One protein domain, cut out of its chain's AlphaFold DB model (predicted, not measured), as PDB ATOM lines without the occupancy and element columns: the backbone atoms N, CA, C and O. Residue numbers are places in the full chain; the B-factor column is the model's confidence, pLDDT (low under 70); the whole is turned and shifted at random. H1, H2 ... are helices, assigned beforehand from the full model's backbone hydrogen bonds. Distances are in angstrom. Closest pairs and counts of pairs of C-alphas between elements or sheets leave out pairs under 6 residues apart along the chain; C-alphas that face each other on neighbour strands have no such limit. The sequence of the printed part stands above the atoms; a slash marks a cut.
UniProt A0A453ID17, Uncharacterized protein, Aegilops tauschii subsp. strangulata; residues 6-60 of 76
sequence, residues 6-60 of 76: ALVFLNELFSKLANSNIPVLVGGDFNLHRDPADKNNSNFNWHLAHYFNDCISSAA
ATOM      1  N   ALA A   6      28.750 -23.360   5.457       97.25
ATOM      2  CA  ALA A   6      28.548 -22.641   4.197       97.25
ATOM      3  C   ALA A   6      28.300 -21.135   4.399       97.25
ATOM      4  O   ALA A   6      28.880 -20.315   3.693       97.25
ATOM      5  N   LEU A   7      27.490 -20.753   5.393       97.25
ATOM      6  CA  LEU A   7      27.213 -19.338   5.675       97.25
ATOM      7  C   LEU A   7      28.426 -18.607   6.254       97.25
ATOM      8  O   LEU A   7      28.668 -17.453   5.914       97.25
ATOM      9  N   VAL A   8      29.213 -19.284   7.094       97.94
ATOM     10  CA  VAL A   8      30.464 -18.731   7.635       97.94
ATOM     11  C   VAL A   8      31.440 -18.453   6.493       97.94
ATOM     12  O   VAL A   8      31.990 -17.358   6.411       97.94
ATOM     13  N   PHE A   9      31.577 -19.406   5.570       97.38
ATOM     14  CA  PHE A   9      32.393 -19.252   4.371       97.38
ATOM     15  C   PHE A   9      31.936 -18.074   3.493       97.38
ATOM     16  O   PHE A   9      32.764 -17.250   3.108       97.38
ATOM     17  N   LEU A  10      30.634 -17.950   3.203       97.94
ATOM     18  CA  LEU A  10      30.108 -16.845   2.388       97.94
ATOM     19  C   LEU A  10      30.336 -15.478   3.048       97.94
ATOM     20  O   LEU A  10      30.724 -14.529   2.368       97.94
ATOM     21  N   ASN A  11      30.172 -15.385   4.369       98.12
ATOM     22  CA  ASN A  11      30.452 -14.157   5.115       98.12
ATOM     23  C   ASN A  11      31.937 -13.769   5.055       98.12
ATOM     24  O   ASN A  11      32.266 -12.592   4.876       98.12
ATOM     25  N   GLU A  12      32.843 -14.740   5.183       97.94
ATOM     26  CA  GLU A  12      34.283 -14.500   5.061       97.94
ATOM     27  C   GLU A  12      34.656 -14.067   3.637       97.94
ATOM     28  O   GLU A  12      35.407 -13.103   3.456       97.94
ATOM     29  N   LEU A  13      34.103 -14.739   2.623       97.19
ATOM     30  CA  LEU A  13      34.307 -14.394   1.219       97.19
ATOM     31  C   LEU A  13      33.837 -12.964   0.932       97.19
ATOM     32  O   LEU A  13      34.611 -12.168   0.398       97.19
ATOM     33  N   PHE A  14      32.615 -12.612   1.339       97.69
ATOM     34  CA  PHE A  14      32.086 -11.258   1.193       97.69
ATOM     35  C   PHE A  14      32.978 -10.226   1.885       97.69
ATOM     36  O   PHE A  14      33.340  -9.224   1.274       97.69
ATOM     37  N   SER A  15      33.403 -10.494   3.123       97.75
ATOM     38  CA  SER A  15      34.269  -9.584   3.878       97.75
ATOM     39  C   SER A  15      35.592  -9.319   3.157       97.75
ATOM     40  O   SER A  15      36.063  -8.185   3.126       97.75
ATOM     41  N   LYS A  16      36.198 -10.335   2.533       96.31
ATOM     42  CA  LYS A  16      37.427 -10.159   1.742       96.31
ATOM     43  C   LYS A  16      37.186  -9.340   0.474       96.31
ATOM     44  O   LYS A  16      38.008  -8.493   0.141       96.31
ATOM     45  N   LEU A  17      36.066  -9.569  -0.209       96.38
ATOM     46  CA  LEU A  17      35.715  -8.851  -1.437       96.38
ATOM     47  C   LEU A  17      35.373  -7.385  -1.167       96.38
ATOM     48  O   LEU A  17      35.868  -6.512  -1.873       96.38
ATOM     49  N   ALA A  18      34.604  -7.111  -0.115       95.12
ATOM     50  CA  ALA A  18      34.212  -5.761   0.281       95.12
ATOM     51  C   ALA A  18      35.407  -4.889   0.704       95.12
ATOM     52  O   ALA A  18      35.357  -3.671   0.571       95.12
ATOM     53  N   ASN A  19      36.487  -5.507   1.192       96.00
ATOM     54  CA  ASN A  19      37.727  -4.815   1.556       96.00
ATOM     55  C   ASN A  19      38.732  -4.699   0.392       96.00
ATOM     56  O   ASN A  19      39.821  -4.151   0.577       96.00
ATOM     57  N   SER A  20      38.411  -5.221  -0.796       94.50
ATOM     58  CA  SER A  20      39.277  -5.101  -1.969       94.50
ATOM     59  C   SER A  20      39.011  -3.798  -2.719       94.50
ATOM     60  O   SER A  20      37.896  -3.537  -3.156       94.50
ATOM     61  N   ASN A  21      40.071  -3.023  -2.958       94.12
ATOM     62  CA  ASN A  21      40.020  -1.794  -3.764       94.12
ATOM     63  C   ASN A  21      40.500  -1.998  -5.211       94.12
ATOM     64  O   ASN A  21      40.723  -1.033  -5.940       94.12
ATOM     65  N   ILE A  22      40.703  -3.249  -5.621       94.94
ATOM     66  CA  ILE A  22      41.134  -3.621  -6.971       94.94
ATOM     67  C   ILE A  22      40.109  -4.559  -7.612       94.94
ATOM     68  O   ILE A  22      39.388  -5.249  -6.886       94.94
ATOM     69  N   PRO A  23      40.051  -4.637  -8.955       94.69
ATOM     70  CA  PRO A  23      39.266  -5.660  -9.634       94.69
ATOM     71  C   PRO A  23      39.659  -7.066  -9.159       94.69
ATOM     72  O   PRO A  23      40.844  -7.399  -9.122       94.69
ATOM     73  N   VAL A  24      38.666  -7.893  -8.817       95.88
ATOM     74  CA  VAL A  24      38.874  -9.256  -8.307       95.88
ATOM     75  C   VAL A  24      38.218 -10.276  -9.227       95.88
ATOM     76  O   VAL A  24      37.079 -10.102  -9.657       95.88
ATOM     77  N   LEU A  25      38.930 -11.375  -9.477       96.12
ATOM     78  CA  LEU A  25      38.367 -12.609 -10.009       96.12
ATOM     79  C   LEU A  25      38.356 -13.656  -8.893       96.12
ATOM     80  O   LEU A  25      39.391 -13.922  -8.285       96.12
ATOM     81  N   VAL A  26      37.196 -14.260  -8.645       95.38
ATOM     82  CA  VAL A  26      37.038 -15.338  -7.662       95.38
ATOM     83  C   VAL A  26      36.799 -16.645  -8.404       95.38
ATOM     84  O   VAL A  26      35.894 -16.737  -9.229       95.38
ATOM     85  N   GLY A  27      37.599 -17.660  -8.096       94.81
ATOM     86  CA  GLY A  27      37.439 -19.008  -8.626       94.81
ATOM     87  C   GLY A  27      37.804 -20.043  -7.572       94.81
ATOM     88  O   GLY A  27      38.678 -19.806  -6.739       94.81
ATOM     89  N   GLY A  28      37.124 -21.183  -7.599       93.50
ATOM     90  CA  GLY A  28      37.342 -22.271  -6.655       93.50
ATOM     91  C   GLY A  28      36.222 -23.302  -6.705       93.50
ATOM     92  O   GLY A  28      35.262 -23.157  -7.464       93.50
ATOM     93  N   ASP A  29      36.356 -24.341  -5.885       93.44
ATOM     94  CA  ASP A  29      35.276 -25.287  -5.625       93.44
ATOM     95  C   ASP A  29      34.443 -24.787  -4.441       93.44
ATOM     96  O   ASP A  29      34.811 -24.947  -3.279       93.44
ATOM     97  N   PHE A  30      33.330 -24.124  -4.749       94.31
ATOM     98  CA  PHE A  30      32.424 -23.598  -3.731       94.31
ATOM     99  C   PHE A  30      31.565 -24.688  -3.088       94.31
ATOM    100  O   PHE A  30      31.014 -24.462  -2.013       94.31
ATOM    101  N   ASN A  31      31.399 -25.839  -3.750       94.12
ATOM    102  CA  ASN A  31      30.456 -26.885  -3.353       94.12
ATOM    103  C   ASN A  31      29.023 -26.355  -3.082       94.12
ATOM    104  O   ASN A  31      28.287 -26.881  -2.248       94.12
ATOM    105  N   LEU A  32      28.623 -25.287  -3.778       95.12
ATOM    106  CA  LEU A  32      27.314 -24.638  -3.702       95.12
ATOM    107  C   LEU A  32      26.748 -24.503  -5.117       95.12
ATOM    108  O   LEU A  32      27.495 -24.307  -6.073       95.12
ATOM    109  N   HIS A  33      25.429 -24.615  -5.245       94.69
ATOM    110  CA  HIS A  33      24.729 -24.521  -6.528       94.69
ATOM    111  C   HIS A  33      23.995 -23.178  -6.581       94.69
ATOM    112  O   HIS A  33      23.441 -22.760  -5.560       94.69
ATOM    113  N   ARG A  34      23.985 -22.507  -7.737       94.19
ATOM    114  CA  ARG A  34      23.316 -21.206  -7.903       94.19
ATOM    115  C   ARG A  34      21.912 -21.352  -8.455       94.19
ATOM    116  O   ARG A  34      21.017 -20.627  -8.023       94.19
ATOM    117  N   ASP A  35      21.741 -22.292  -9.374       93.38
ATOM    118  CA  ASP A  35      20.494 -22.568 -10.067       93.38
ATOM    119  C   ASP A  35      20.147 -24.065  -9.975       93.38
ATOM    120  O   ASP A  35      21.048 -24.912  -9.977       93.38
ATOM    121  N   PRO A  36      18.858 -24.445  -9.910       94.94
ATOM    122  CA  PRO A  36      18.451 -25.846  -9.986       94.94
ATOM    123  C   PRO A  36      19.033 -26.600 -11.191       94.94
ATOM    124  O   PRO A  36      19.292 -27.800 -11.091       94.94
ATOM    125  N   ALA A  37      19.276 -25.916 -12.313       93.06
ATOM    126  CA  ALA A  37      19.866 -26.484 -13.521       93.06
ATOM    127  C   ALA A  37      21.334 -26.915 -13.358       93.06
ATOM    128  O   ALA A  37      21.798 -27.736 -14.165       93.06
ATOM    129  N   ASP A  38      22.026 -26.425 -12.318       92.31
ATOM    130  CA  ASP A  38      23.394 -26.816 -11.935       92.31
ATOM    131  C   ASP A  38      23.444 -28.213 -11.305       92.31
ATOM    132  O   ASP A  38      24.523 -28.758 -11.054       92.31
ATOM    133  N   LYS A  39      22.281 -28.817 -11.041       91.81
ATOM    134  CA  LYS A  39      22.157 -30.165 -10.495       91.81
ATOM    135  C   LYS A  39      21.375 -31.063 -11.447       91.81
ATOM    136  O   LYS A  39      20.431 -30.650 -12.110       91.81
ATOM    137  N   ASN A  40      21.754 -32.337 -11.503       91.25
ATOM    138  CA  ASN A  40      21.095 -33.328 -12.359       91.25
ATOM    139  C   ASN A  40      19.877 -34.012 -11.709       91.25
ATOM    140  O   ASN A  40      19.329 -34.952 -12.279       91.25
ATOM    141  N   ASN A  41      19.476 -33.590 -10.508       90.75
ATOM    142  CA  ASN A  41      18.358 -34.159  -9.764       90.75
ATOM    143  C   ASN A  41      17.621 -33.071  -8.973       90.75
ATOM    144  O   ASN A  41      18.077 -31.934  -8.883       90.75
ATOM    145  N   SER A  42      16.485 -33.434  -8.377       90.12
ATOM    146  CA  SER A  42      15.613 -32.517  -7.634       90.12
ATOM    147  C   SER A  42      16.105 -32.157  -6.227       90.12
ATOM    148  O   SER A  42      15.473 -31.338  -5.563       90.12
ATOM    149  N   ASN A  43      17.219 -32.728  -5.749       91.06
ATOM    150  CA  ASN A  43      17.771 -32.440  -4.422       91.06
ATOM    151  C   ASN A  43      18.571 -31.126  -4.426       91.06
ATOM    152  O   ASN A  43      19.797 -31.105  -4.263       91.06
ATOM    153  N   PHE A  44      17.868 -30.027  -4.673       94.38
ATOM    154  CA  PHE A  44      18.420 -28.685  -4.719       94.38
ATOM    155  C   PHE A  44      18.128 -27.939  -3.416       94.38
ATOM    156  O   PHE A  44      16.981 -27.832  -2.983       94.38
ATOM    157  N   ASN A  45      19.177 -27.410  -2.785       95.44
ATOM    158  CA  ASN A  45      19.033 -26.635  -1.561       95.44
ATOM    159  C   ASN A  45      18.795 -25.158  -1.904       95.44
ATOM    160  O   ASN A  45      19.740 -24.382  -2.040       95.44
ATOM    161  N   TRP A  46      17.520 -24.786  -2.011       96.38
ATOM    162  CA  TRP A  46      17.080 -23.420  -2.306       96.38
ATOM    163  C   TRP A  46      17.612 -22.379  -1.322       96.38
ATOM    164  O   TRP A  46      17.953 -21.273  -1.723       96.38
ATOM    165  N   HIS A  47      17.710 -22.734  -0.043       96.50
ATOM    166  CA  HIS A  47      18.166 -21.822   0.998       96.50
ATOM    167  C   HIS A  47      19.651 -21.473   0.835       96.50
ATOM    168  O   HIS A  47      20.025 -20.304   0.872       96.50
ATOM    169  N   LEU A  48      20.493 -22.475   0.572       97.06
ATOM    170  CA  LEU A  48      21.910 -22.247   0.285       97.06
ATOM    171  C   LEU A  48      22.119 -21.508  -1.041       97.06
ATOM    172  O   LEU A  48      22.980 -20.635  -1.113       97.06
ATOM    173  N   ALA A  49      21.325 -21.820  -2.069       97.38
ATOM    174  CA  ALA A  49      21.379 -21.108  -3.343       97.38
ATOM    175  C   ALA A  49      20.994 -19.629  -3.194       97.38
ATOM    176  O   ALA A  49      21.645 -18.767  -3.778       97.38
ATOM    177  N   HIS A  50      19.978 -19.328  -2.381       98.06
ATOM    178  CA  HIS A  50      19.592 -17.956  -2.054       98.06
ATOM    179  C   HIS A  50      20.753 -17.192  -1.414       98.06
ATOM    180  O   HIS A  50      21.178 -16.189  -1.977       98.06
ATOM    181  N   TYR A  51      21.354 -17.705  -0.336       98.12
ATOM    182  CA  TYR A  51      22.490 -17.027   0.299       98.12
ATOM    183  C   TYR A  51      23.705 -16.884  -0.611       98.12
ATOM    184  O   TYR A  51      24.414 -15.879  -0.549       98.12
ATOM    185  N   PHE A  52      23.964 -17.877  -1.461       97.62
ATOM    186  CA  PHE A  52      25.076 -17.787  -2.392       97.62
ATOM    187  C   PHE A  52      24.838 -16.695  -3.444       97.62
ATOM    188  O   PHE A  52      25.721 -15.870  -3.687       97.62
ATOM    189  N   ASN A  53      23.634 -16.634  -4.018       97.75
ATOM    190  CA  ASN A  53      23.253 -15.584  -4.964       97.75
ATOM    191  C   ASN A  53      23.219 -14.195  -4.307       97.75
ATOM    192  O   ASN A  53      23.679 -13.228  -4.917       97.75
ATOM    193  N   ASP A  54      22.770 -14.095  -3.057       97.88
ATOM    194  CA  ASP A  54      22.790 -12.852  -2.281       97.88
ATOM    195  C   ASP A  54      24.221 -12.373  -2.018       97.88
ATOM    196  O   ASP A  54      24.505 -11.184  -2.173       97.88
ATOM    197  N   CYS A  55      25.148 -13.278  -1.679       97.50
ATOM    198  CA  CYS A  55      26.569 -12.957  -1.530       97.50
ATOM    199  C   CYS A  55      27.162 -12.418  -2.840       97.50
ATOM    200  O   CYS A  55      27.867 -11.409  -2.826       97.50
ATOM    201  N   ILE A  56      26.865 -13.064  -3.973       96.50
ATOM    202  CA  ILE A  56      27.312 -12.632  -5.309       96.50
ATOM    203  C   ILE A  56      26.778 -11.233  -5.625       96.50
ATOM    204  O   ILE A  56      27.552 -10.353  -6.001       96.50
ATOM    205  N   SER A  57      25.475 -11.012  -5.426       97.06
ATOM    206  CA  SER A  57      24.825  -9.722  -5.668       97.06
ATOM    207  C   SER A  57      25.387  -8.625  -4.762       97.06
ATOM    208  O   SER A  57      25.719  -7.541  -5.238       97.06
ATOM    209  N   SER A  58      25.544  -8.908  -3.467       96.50
ATOM    210  CA  SER A  58      26.039  -7.940  -2.479       96.50
ATOM    211  C   SER A  58      27.498  -7.564  -2.721       96.50
ATOM    212  O   SER A  58      27.878  -6.415  -2.521       96.50
ATOM    213  N   ALA A  59      28.316  -8.510  -3.190       95.81
ATOM    214  CA  ALA A  59      29.705  -8.265  -3.573       95.81
ATOM    215  C   ALA A  59      29.857  -7.654  -4.981       95.81
ATOM    216  O   ALA A  59      30.981  -7.513  -5.459       95.81
ATOM    217  N   ALA A  60      28.748  -7.330  -5.662       95.19
ATOM    218  CA  ALA A  60      28.719  -6.858  -7.047       95.19
ATOM    219  C   ALA A  60      29.494  -7.769  -8.025       95.19
ATOM    220  O   ALA A  60      30.067  -7.310  -9.018       95.19
TER     221      ALA A  60
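What this domain is: This is residues 6 to 60 of the 76 residues of an uncharacterized protein of Aegilops tauschii subsp. strangulata (UniProt A0A453ID17). Two helices, H1 and H2, lie side by side and run the same way, joined by a long looping link, residues 19 to 45, that returns from the end of H1 to the start of H2. Residues 19 to 24 and 37 to 43 of this link stick out. The 55 printed residues hold H1, then H2, and no named strand; the class is all helix, with 26 residues in named elements, under half. The whole is only just loose, close to compact, with a radius of gyration of the C-alphas of 12.2 A and spans of 39 by 18 by 17 A.

Where its parts are: H1, residues 6 to 18, measures 18.2 A from C-alpha 6 at (28.548, -22.641, 4.197) to C-alpha 18. H2, residues 46 to 58, measures 17.9 A and ends with C-alpha 58 at (26.039, -7.940, -2.479).

How they stand to each other: H1 and H2 touch, their closest C-alphas being those of Phe 14 and Cys 55, 6.4 A apart. They run the same way at a shallow tilt of 8 degrees. In both, every O i to N i+4 pair is within hydrogen-bond range.

The domain as a whole: The C-alphas of Asn 21 and Ser 42 are the two farthest apart, 39.4 A. The printed part has no cut, and no printed residue is under 70 in pLDDT.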